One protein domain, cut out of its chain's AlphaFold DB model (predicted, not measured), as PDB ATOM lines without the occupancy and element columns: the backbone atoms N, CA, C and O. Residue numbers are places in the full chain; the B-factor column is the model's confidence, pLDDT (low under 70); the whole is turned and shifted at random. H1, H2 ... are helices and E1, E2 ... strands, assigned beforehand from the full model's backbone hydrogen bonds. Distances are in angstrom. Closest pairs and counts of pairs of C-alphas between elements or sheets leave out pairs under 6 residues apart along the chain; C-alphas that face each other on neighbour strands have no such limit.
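Overview. This is residues 12 to 83 of the 172 residues of an uncharacterized protein of Phaseolus angularis (UniProt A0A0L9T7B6). Helix H3 stands near the middle, with the hairpin E3 and E4 next to it on its E4 side and the short strand pair E1 and E2 by its first residues. H1 lies off to one side with H2 after it, H4 joins the strand pair to the hairpin, and a long loop, residues 42 to 58, folds back from H3 to E2. The 72 printed residues run H1, H2, E1, H3, E2, H4, E3, E4, a mixed class of helices and strands with two antiparallel sheets of two strands each. The whole is compact, with a radius of gyration of the C-alphas of 12.0 A and spans of 30 by 26 by 21 A.

Along the chain. H1, residues 12 to 21, begins at C-alpha 12 (229.413, 296.563, 296.495) and is 14.8 A long. H2 is residues 23 to 26, and E1 is 28 to 30. H3, residues 31 to 41, is 15.2 A long. E2 is 59 to 61, and H4 is 62 to 67. E3, residues 70 to 73, is 10.1 A long, and E4, 76 to 79, is 10.4 A, ending at C-alpha 79 (237.608, 275.767, 295.101).

Arrangement. The closest C-alphas of H3 and E4 are those of Arg 37 and Trp 77, 7.7 A apart. E3 and E4 form an antiparallel hairpin, with N 71 and O 78 at 2.8 A. E1 and E2 are antiparallel, with N 60 and O 29 at 2.7 A. H1 and H3 are only just apart, 8.2 A at the closest. Every O i to N i+4 pair is within hydrogen-bond range in H3 and H4, and 5 of 6 in H1; H2 is too short for such a pair.

Size, cuts and confidence. The C-alphas farthest apart, of Asn 48 and Leu 63, are 31.5 A apart. The printed part has no cut. The link H3 to E2 is long. Residues 12 to 27, 48 to 58 and 83 have pLDDT under 70.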
ATOM      1  N   LYS A  12     228.195 297.315 296.811       48.16
ATOM      2  CA  LYS A  12     229.413 296.563 296.495       48.16
ATOM      3  C   LYS A  12     229.082 295.202 295.875       48.16
ATOM      4  O   LYS A  12     229.782 294.788 294.960       48.16
ATOM      5  N   MET A  13     227.988 294.555 296.295       51.22
ATOM      6  CA  MET A  13     227.560 293.282 295.711       51.22
ATOM      7  C   MET A  13     227.060 293.396 294.276       51.22
ATOM      8  O   MET A  13     227.246 292.454 293.514       51.22
ATOM      9  N   ASP A  14     226.497 294.528 293.864       46.56
ATOM     10  CA  ASP A  14     225.916 294.666 292.528       46.56
ATOM     11  C   ASP A  14     227.001 294.733 291.445       46.56
ATOM     12  O   ASP A  14     226.847 294.113 290.399       46.56
ATOM     13  N   ILE A  15     228.160 295.340 291.741       51.91
ATOM     14  CA  ILE A  15     229.329 295.323 290.839       51.91
ATOM     15  C   ILE A  15     229.874 293.899 290.677       51.91
ATOM     16  O   ILE A  15     230.141 293.455 289.557       51.91
ATOM     17  N   TYR A  16     230.030 293.170 291.791       53.44
ATOM     18  CA  TYR A  16     230.474 291.775 291.756       53.44
ATOM     19  C   TYR A  16     229.483 290.909 290.975       53.44
ATOM     20  O   TYR A  16     229.897 290.119 290.130       53.44
ATOM     21  N   ASN A  17     228.185 291.090 291.205       53.19
ATOM     22  CA  ASN A  17     227.135 290.323 290.547       53.19
ATOM     23  C   ASN A  17     227.014 290.645 289.050       53.19
ATOM     24  O   ASN A  17     226.782 289.730 288.262       53.19
ATOM     25  N   ASP A  18     227.219 291.894 288.629       50.50
ATOM     26  CA  ASP A  18     227.220 292.273 287.210       50.50
ATOM     27  C   ASP A  18     228.431 291.706 286.461       50.50
ATOM     28  O   ASP A  18     228.279 291.171 285.363       50.50
ATOM     29  N   CYS A  19     229.616 291.703 287.078       51.03
ATOM     30  CA  CYS A  19     230.797 291.029 286.520       51.03
ATOM     31  C   CYS A  19     230.641 289.500 286.451       51.03
ATOM     32  O   CYS A  19     231.267 288.853 285.614       51.03
ATOM     33  N   LEU A  20     229.815 288.914 287.321       51.75
ATOM     34  CA  LEU A  20     229.506 287.485 287.316       51.75
ATOM     35  C   LEU A  20     228.403 287.117 286.314       51.75
ATOM     36  O   LEU A  20     228.348 285.964 285.896       51.75
ATOM     37  N   ARG A  21     227.531 288.044 285.902       53.47
ATOM     38  CA  ARG A  21     226.407 287.763 284.988       53.47
ATOM     39  C   ARG A  21     226.731 287.898 283.501       53.47
ATOM     40  O   ARG A  21     225.933 287.436 282.693       53.47
ATOM     41  N   ASP A  22     227.865 288.491 283.135       54.16
ATOM     42  CA  ASP A  22     228.236 288.666 281.727       54.16
ATOM     43  C   ASP A  22     228.619 287.310 281.081       54.16
ATOM     44  O   ASP A  22     229.572 286.662 281.533       54.16
ATOM     45  N   PRO A  23     227.905 286.847 280.034       51.50
ATOM     46  CA  PRO A  23     228.199 285.586 279.351       51.50
ATOM     47  C   PRO A  23     229.559 285.576 278.634       51.50
ATOM     48  O   PRO A  23     230.070 284.507 278.327       51.50
ATOM     49  N   ILE A  24     230.211 286.726 278.422       52.25
ATOM     50  CA  ILE A  24     231.575 286.781 277.857       52.25
ATOM     51  C   ILE A  24     232.636 286.361 278.901       52.25
ATOM     52  O   ILE A  24     233.739 285.939 278.555       52.25
ATOM     53  N   MET A  25     232.293 286.390 280.194       55.38
ATOM     54  CA  MET A  25     233.158 286.001 281.320       55.38
ATOM     55  C   MET A  25     233.083 284.502 281.649       55.38
ATOM     56  O   MET A  25     233.473 284.068 282.734       55.38
ATOM     57  N   GLU A  26     232.568 283.688 280.727       57.91
ATOM     58  CA  GLU A  26     232.369 282.248 280.917       57.91
ATOM     59  C   GLU A  26     233.683 281.499 281.223       57.91
ATOM     60  O   GLU A  26     233.666 280.473 281.901       57.91
ATOM     61  N   TYR A  27     234.837 282.053 280.822       60.03
ATOM     62  CA  TYR A  27     236.140 281.380 280.931       60.03
ATOM     63  C   TYR A  27     237.289 282.245 281.447       60.03
ATOM     64  O   TYR A  27     238.441 281.809 281.437       60.03
ATOM     65  N   HIS A  28     236.992 283.453 281.911       71.81
ATOM     66  CA  HIS A  28     238.021 284.388 282.325       71.81
ATOM     67  C   HIS A  28     237.634 285.090 283.618       71.81
ATOM     68  O   HIS A  28     236.584 285.722 283.709       71.81
ATOM     69  N   LEU A  29     238.501 284.984 284.621       78.94
ATOM     70  CA  LEU A  29     238.260 285.528 285.953       78.94
ATOM     71  C   LEU A  29     239.121 286.775 286.162       78.94
ATOM     72  O   LEU A  29     240.335 286.674 286.005       78.94
ATOM     73  N   PRO A  30     238.572 287.942 286.536       81.19
ATOM     74  CA  PRO A  30     239.411 289.088 286.855       81.19
ATOM     75  C   PRO A  30     240.331 288.768 288.036       81.19
ATOM     76  O   PRO A  30     239.893 288.137 289.004       81.19
ATOM     77  N   TYR A  31     241.581 289.233 287.984       81.00
ATOM     78  CA  TYR A  31     242.561 289.008 289.056       81.00
ATOM     79  C   TYR A  31     242.026 289.423 290.428       81.00
ATOM     80  O   TYR A  31     242.181 288.686 291.397       81.00
ATOM     81  N   ASP A  32     241.319 290.546 290.509       76.62
ATOM     82  CA  ASP A  32     240.791 291.054 291.777       76.62
ATOM     83  C   ASP A  32     239.729 290.118 292.378       76.62
ATOM     84  O   ASP A  32     239.659 289.937 293.596       76.62
ATOM     85  N   VAL A  33     238.933 289.453 291.529       78.88
ATOM     86  CA  VAL A  33     237.945 288.451 291.959       78.88
ATOM     87  C   VAL A  33     238.650 287.183 292.444       78.88
ATOM     88  O   VAL A  33     238.256 286.626 293.470       78.88
ATOM     89  N   PHE A  34     239.711 286.756 291.755       83.94
ATOM     90  CA  PHE A  34     240.535 285.619 292.164       83.94
ATOM     91  C   PHE A  34     241.212 285.854 293.518       83.94
ATOM     92  O   PHE A  34     241.040 285.046 294.427       83.94
ATOM     93  N   ILE A  35     241.906 286.983 293.691       83.81
ATOM     94  CA  ILE A  35     242.576 287.333 294.950       83.81
ATOM     95  C   ILE A  35     241.560 287.433 296.088       83.81
ATOM     96  O   ILE A  35     241.748 286.807 297.127       83.81
ATOM     97  N   SER A  36     240.429 288.112 295.867       81.44
ATOM     98  CA  SER A  36     239.348 288.173 296.861       81.44
ATOM     99  C   SER A  36     238.854 286.779 297.264       81.44
ATOM    100  O   SER A  36     238.478 286.554 298.415       81.44
ATOM    101  N   ARG A  37     238.817 285.826 296.323       83.81
ATOM    102  CA  ARG A  37     238.390 284.452 296.603       83.81
ATOM    103  C   ARG A  37     239.432 283.674 297.402       83.81
ATOM    104  O   ARG A  37     239.037 282.996 298.344       83.81
ATOM    105  N   VAL A  38     240.716 283.811 297.069       85.00
ATOM    106  CA  VAL A  38     241.840 283.217 297.816       85.00
ATOM    107  C   VAL A  38     241.877 283.739 299.252       85.00
ATOM    108  O   VAL A  38     241.960 282.948 300.185       85.00
ATOM    109  N   LEU A  39     241.746 285.053 299.450       85.00
ATOM    110  CA  LEU A  39     241.736 285.660 300.786       85.00
ATOM    111  C   LEU A  39     240.591 285.114 301.646       85.00
ATOM    112  O   LEU A  39     240.816 284.691 302.777       85.00
ATOM    113  N   ARG A  40     239.380 285.027 301.081       81.44
ATOM    114  CA  ARG A  40     238.227 284.426 301.773       81.44
ATOM    115  C   ARG A  40     238.403 282.936 302.063       81.44
ATOM    116  O   ARG A  40     237.925 282.478 303.092       81.44
ATOM    117  N   TYR A  41     239.066 282.186 301.180       83.50
ATOM    118  CA  TYR A  41     239.369 280.768 301.405       83.50
ATOM    119  C   TYR A  41     240.303 280.556 302.607       83.50
ATOM    120  O   TYR A  41     240.166 279.574 303.326       83.50
ATOM    121  N   HIS A  42     241.200 281.508 302.864       82.25
ATOM    122  CA  HIS A  42     242.077 281.524 304.037       82.25
ATOM    123  C   HIS A  42     241.487 282.275 305.244       82.25
ATOM    124  O   HIS A  42     242.236 282.653 306.141       82.25
ATOM    125  N   GLU A  43     240.169 282.509 305.266       81.25
ATOM    126  CA  GLU A  43     239.456 283.172 306.370       81.25
ATOM    127  C   GLU A  43     239.976 284.587 306.704       81.25
ATOM    128  O   GLU A  43     239.822 285.080 307.820       81.25
ATOM    129  N   VAL A  44     240.568 285.278 305.725       78.38
ATOM    130  CA  VAL A  44     241.001 286.672 305.881       78.38
ATOM    131  C   VAL A  44     239.783 287.597 305.819       78.38
ATOM    132  O   VAL A  44     239.015 287.563 304.852       78.38
ATOM    133  N   ASP A  45     239.613 288.451 306.833       78.69
ATOM    134  CA  ASP A  45     238.558 289.468 306.848       78.69
ATOM    135  C   ASP A  45     238.877 290.612 305.876       78.69
ATOM    136  O   ASP A  45     239.786 291.411 306.094       78.69
ATOM    137  N   VAL A  46     238.088 290.699 304.805       73.12
ATOM    138  CA  VAL A  46     238.207 291.718 303.746       73.12
ATOM    139  C   VAL A  46     237.097 292.778 303.813       73.12
ATOM    140  O   VAL A  46     236.925 293.567 302.883       73.12
ATOM    141  N   SER A  47     236.316 292.827 304.899       74.31
ATOM    142  CA  SER A  47     235.107 293.669 305.004       74.31
ATOM    143  C   SER A  47     235.389 295.175 304.909       74.31
ATOM    144  O   SER A  47     234.554 295.941 304.418       74.31
ATOM    145  N   ASN A  48     236.580 295.598 305.340       69.00
ATOM    146  CA  ASN A  48     236.987 297.003 305.413       69.00
ATOM    147  C   ASN A  48     237.968 297.427 304.307       69.00
ATOM    148  O   ASN A  48     238.446 298.562 304.320       69.00
ATOM    149  N   GLU A  49     238.277 296.552 303.348       66.12
ATOM    150  CA  GLU A  49     239.250 296.869 302.302       66.12
ATOM    151  C   GLU A  49     238.654 297.742 301.185       66.12
ATOM    152  O   GLU A  49     237.501 297.590 300.762       66.12
ATOM    153  N   VAL A  50     239.467 298.681 300.688       64.62
ATOM    154  CA  VAL A  50     239.141 299.501 299.516       64.62
ATOM    155  C   VAL A  50     239.470 298.689 298.271       64.62
ATOM    156  O   VAL A  50     240.634 298.516 297.920       64.62
ATOM    157  N   THR A  51     238.441 298.189 297.591       59.94
ATOM    158  CA  THR A  51     238.614 297.457 296.337       59.94
ATOM    159  C   THR A  51     239.067 298.425 295.244       59.94
ATOM    160  O   THR A  51     238.365 299.384 294.917       59.94
ATOM    161  N   ILE A  52     240.250 298.194 294.677       58.72
ATOM    162  CA  ILE A  52     240.702 298.900 293.475       58.72
ATOM    163  C   ILE A  52     239.924 298.304 292.296       58.72
ATOM    164  O   ILE A  52     239.813 297.089 292.174       58.72
ATOM    165  N   GLY A  53     239.306 299.158 291.478       55.66
ATOM    166  CA  GLY A  53     238.434 298.712 290.393       55.66
ATOM    167  C   GLY A  53     239.164 297.845 289.365       55.66
ATOM    168  O   GLY A  53     240.274 298.167 288.940       55.66
ATOM    169  N   CYS A  54     238.507 296.772 288.928       56.28
ATOM    170  CA  CYS A  54     239.068 295.827 287.974       56.28
ATOM    171  C   CYS A  54     239.136 296.443 286.569       56.28
ATOM    172  O   CYS A  54     238.111 296.789 285.976       56.28
ATOM    173  N   THR A  55     240.325 296.527 285.971       59.31
ATOM    174  CA  THR A  55     240.436 296.780 284.527       59.31
ATOM    175  C   THR A  55     240.239 295.480 283.749       59.31
ATOM    176  O   THR A  55     240.885 294.482 284.064       59.31
ATOM    177  N   LYS A  56     239.450 295.504 282.660       61.88
ATOM    178  CA  LYS A  56     239.195 294.349 281.761       61.88
ATOM    179  C   LYS A  56     240.450 293.701 281.142       61.88
ATOM    180  O   LYS A  56     240.338 292.722 280.425       61.88
ATOM    181  N   LYS A  57     241.641 294.256 281.374       65.94
ATOM    182  CA  LYS A  57     242.919 293.726 280.878       65.94
ATOM    183  C   LYS A  57     243.528 292.660 281.795       65.94
ATOM    184  O   LYS A  57     244.370 291.896 281.344       65.94
ATOM    185  N   ASN A  58     243.100 292.600 283.057       68.50
ATOM    186  CA  ASN A  58     243.673 291.712 284.067       68.50
ATOM    187  C   ASN A  58     242.761 290.496 284.258       68.50
ATOM    188  O   ASN A  58     242.082 290.373 285.278       68.50
ATOM    189  N   MET A  59     242.733 289.615 283.262       78.62
ATOM    190  CA  MET A  59     241.932 288.393 283.270       78.62
ATOM    191  C   MET A  59     242.831 287.166 283.410       78.62
ATOM    192  O   MET A  59     243.853 287.053 282.744       78.62
ATOM    193  N   ILE A  60     242.428 286.247 284.277       80.06
ATOM    194  CA  ILE A  60     243.039 284.937 284.459       80.06
ATOM    195  C   ILE A  60     242.394 283.974 283.472       80.06
ATOM    196  O   ILE A  60     241.166 283.883 283.381       80.06
ATOM    197  N   GLU A  61     243.229 283.258 282.730       81.81
ATOM    198  CA  GLU A  61     242.798 282.259 281.761       81.81
ATOM    199  C   GLU A  61     242.232 281.007 282.435       81.81
ATOM    200  O   GLU A  61     242.721 280.558 283.474       81.81
ATOM    201  N   LYS A  62     241.243 280.384 281.792       80.81
ATOM    202  CA  LYS A  62     240.606 279.141 282.243       80.81
ATOM    203  C   LYS A  62     241.596 278.047 282.642       80.81
ATOM    204  O   LYS A  62     241.408 277.423 283.678       80.81
ATOM    205  N   LEU A  63     242.650 277.836 281.848       79.50
ATOM    206  CA  LEU A  63     243.655 276.802 282.121       79.50
ATOM    207  C   LEU A  63     244.308 277.004 283.491       79.50
ATOM    208  O   LEU A  63     244.501 276.049 284.238       79.50
ATOM    209  N   PHE A  64     244.589 278.256 283.853       82.56
ATOM    210  CA  PHE A  64     245.136 278.586 285.161       82.56
ATOM    211  C   PHE A  64     244.126 278.310 286.283       82.56
ATOM    212  O   PHE A  64     244.492 277.768 287.322       82.56
ATOM    213  N   LEU A  65     242.845 278.624 286.068       83.88
ATOM    214  CA  LEU A  65     241.776 278.327 287.030       83.88
ATOM    215  C   LEU A  65     241.602 276.819 287.243       83.88
ATOM    216  O   LEU A  65     241.479 276.371 288.383       83.88
ATOM    217  N   ASP A  66     241.669 276.036 286.165       81.19
ATOM    218  CA  ASP A  66     241.606 274.576 286.207       81.19
ATOM    219  C   ASP A  66     242.797 273.983 286.974       81.19
ATOM    220  O   ASP A  66     242.604 273.065 287.775       81.19
ATOM    221  N   HIS A  67     244.003 274.538 286.799       82.88
ATOM    222  CA  HIS A  67     245.187 274.177 287.587       82.88
ATOM    223  C   HIS A  67     245.051 274.539 289.071       82.88
ATOM    224  O   HIS A  67     245.472 273.761 289.922       82.88
ATOM    225  N   MET A  68     244.423 275.674 289.381       83.50
ATOM    226  CA  MET A  68     244.143 276.126 290.751       83.50
ATOM    227  C   MET A  68     242.888 275.486 291.359       83.50
ATOM    228  O   MET A  68     242.444 275.886 292.433       83.50
ATOM    229  N   TRP A  69     242.280 274.520 290.661       85.75
ATOM    230  CA  TRP A  69     241.039 273.848 291.054       85.75
ATOM    231  C   TRP A  69     239.882 274.800 291.393       85.75
ATOM    232  O   TRP A  69     238.964 274.423 292.128       85.75
ATOM    233  N   LEU A  70     239.890 276.008 290.827       86.38
ATOM    234  CA  LEU A  70     238.830 276.987 290.995       86.38
ATOM    235  C   LEU A  70     237.787 276.794 289.892       86.38
ATOM    236  O   LEU A  70     238.079 276.895 288.703       86.38
ATOM    237  N   LYS A  71     236.551 276.507 290.294       84.19
ATOM    238  CA  LYS A  71     235.422 276.222 289.406       84.19
ATOM    239  C   LYS A  71     234.288 277.215 289.620       84.19
ATOM    240  O   LYS A  71     234.174 277.824 290.677       84.19
ATOM    241  N   ARG A  72     233.427 277.350 288.614       80.88
ATOM    242  CA  ARG A  72     232.210 278.167 288.672       80.88
ATOM    243  C   ARG A  72     230.977 277.270 288.814       80.88
ATOM    244  O   ARG A  72     230.848 276.297 288.075       80.88
ATOM    245  N   ASN A  73     230.090 277.583 289.757       77.00
ATOM    246  CA  ASN A  73     228.746 277.012 289.897       77.00
ATOM    247  C   ASN A  73     227.687 278.132 289.920       77.00
ATOM    248  O   ASN A  73     227.998 279.306 289.712       77.00
ATOM    249  N   GLU A  74     226.434 277.761 290.179       75.69
ATOM    250  CA  GLU A  74     225.292 278.677 290.326       75.69
ATOM    251  C   GLU A  74     225.461 279.717 291.449       75.69
ATOM    252  O   GLU A  74     224.922 280.816 291.352       75.69
ATOM    253  N   ASN A  75     226.277 279.417 292.462       73.12
ATOM    254  CA  ASN A  75     226.555 280.291 293.603       73.12
ATOM    255  C   ASN A  75     227.825 281.146 293.413       73.12
ATOM    256  O   ASN A  75     228.197 281.903 294.310       73.12
ATOM    257  N   GLY A  76     228.505 281.035 292.265       78.12
ATOM    258  CA  GLY A  76     229.723 281.779 291.938       78.12
ATOM    259  C   GLY A  76     230.974 280.903 291.815       78.12
ATOM    260  O   GLY A  76     230.915 279.747 291.402       78.12
ATOM    261  N   TRP A  77     232.144 281.479 292.106       82.06
ATOM    262  CA  TRP A  77     233.438 280.787 292.028       82.06
ATOM    263  C   TRP A  77     233.765 280.079 293.343       82.06
ATOM    264  O   TRP A  77     233.641 280.691 294.399       82.06
ATOM    265  N   PHE A  78     234.233 278.834 293.296       83.06
ATOM    266  CA  PHE A  78     234.555 278.006 294.462       83.06
ATOM    267  C   PHE A  78     235.750 277.084 294.183       83.06
ATOM    268  O   PHE A  78     235.974 276.676 293.041       83.06
ATOM    269  N   PHE A  79     236.528 276.751 295.211       86.25
ATOM    270  CA  PHE A  79     237.608 275.767 295.101       86.25
ATOM    271  C   PHE A  79     237.035 274.359 295.264       86.25
ATOM    272  O   PHE A  79     236.145 274.142 296.085       86.25
ATOM    273  N   LYS A  80     237.540 273.373 294.511       80.19
ATOM    274  CA  LYS A  80     237.077 271.974 294.637       80.19
ATOM    275  C   LYS A  80     237.136 271.448 296.077       80.19
ATOM    276  O   LYS A  80     236.249 270.696 296.466       80.19
ATOM    277  N   ASP A  81     238.120 271.891 296.855       76.19
ATOM    278  CA  ASP A  81     238.343 271.438 298.232       76.19
ATOM    279  C   ASP A  81     237.377 272.067 299.256       76.19
ATOM    280  O   ASP A  81     237.309 271.613 300.399       76.19
ATOM    281  N   GLU A  82     236.584 273.074 298.856       71.25
ATOM    282  CA  GLU A  82     235.537 273.678 299.698       71.25
ATOM    283  C   GLU A  82     234.287 272.789 299.820       71.25
ATOM    284  O   GLU A  82     233.470 273.002 300.716       71.25
ATOM    285  N   GLN A  83     234.120 271.770 298.963       56.78
ATOM    286  CA  GLN A  83     233.054 270.777 299.122       56.78
ATOM    287  C   GLN A  83     233.439 269.736 300.179       56.78
ATOM    288  O   GLN A  83     233.745 268.586 299.871       56.78
TER     289      GLN A  83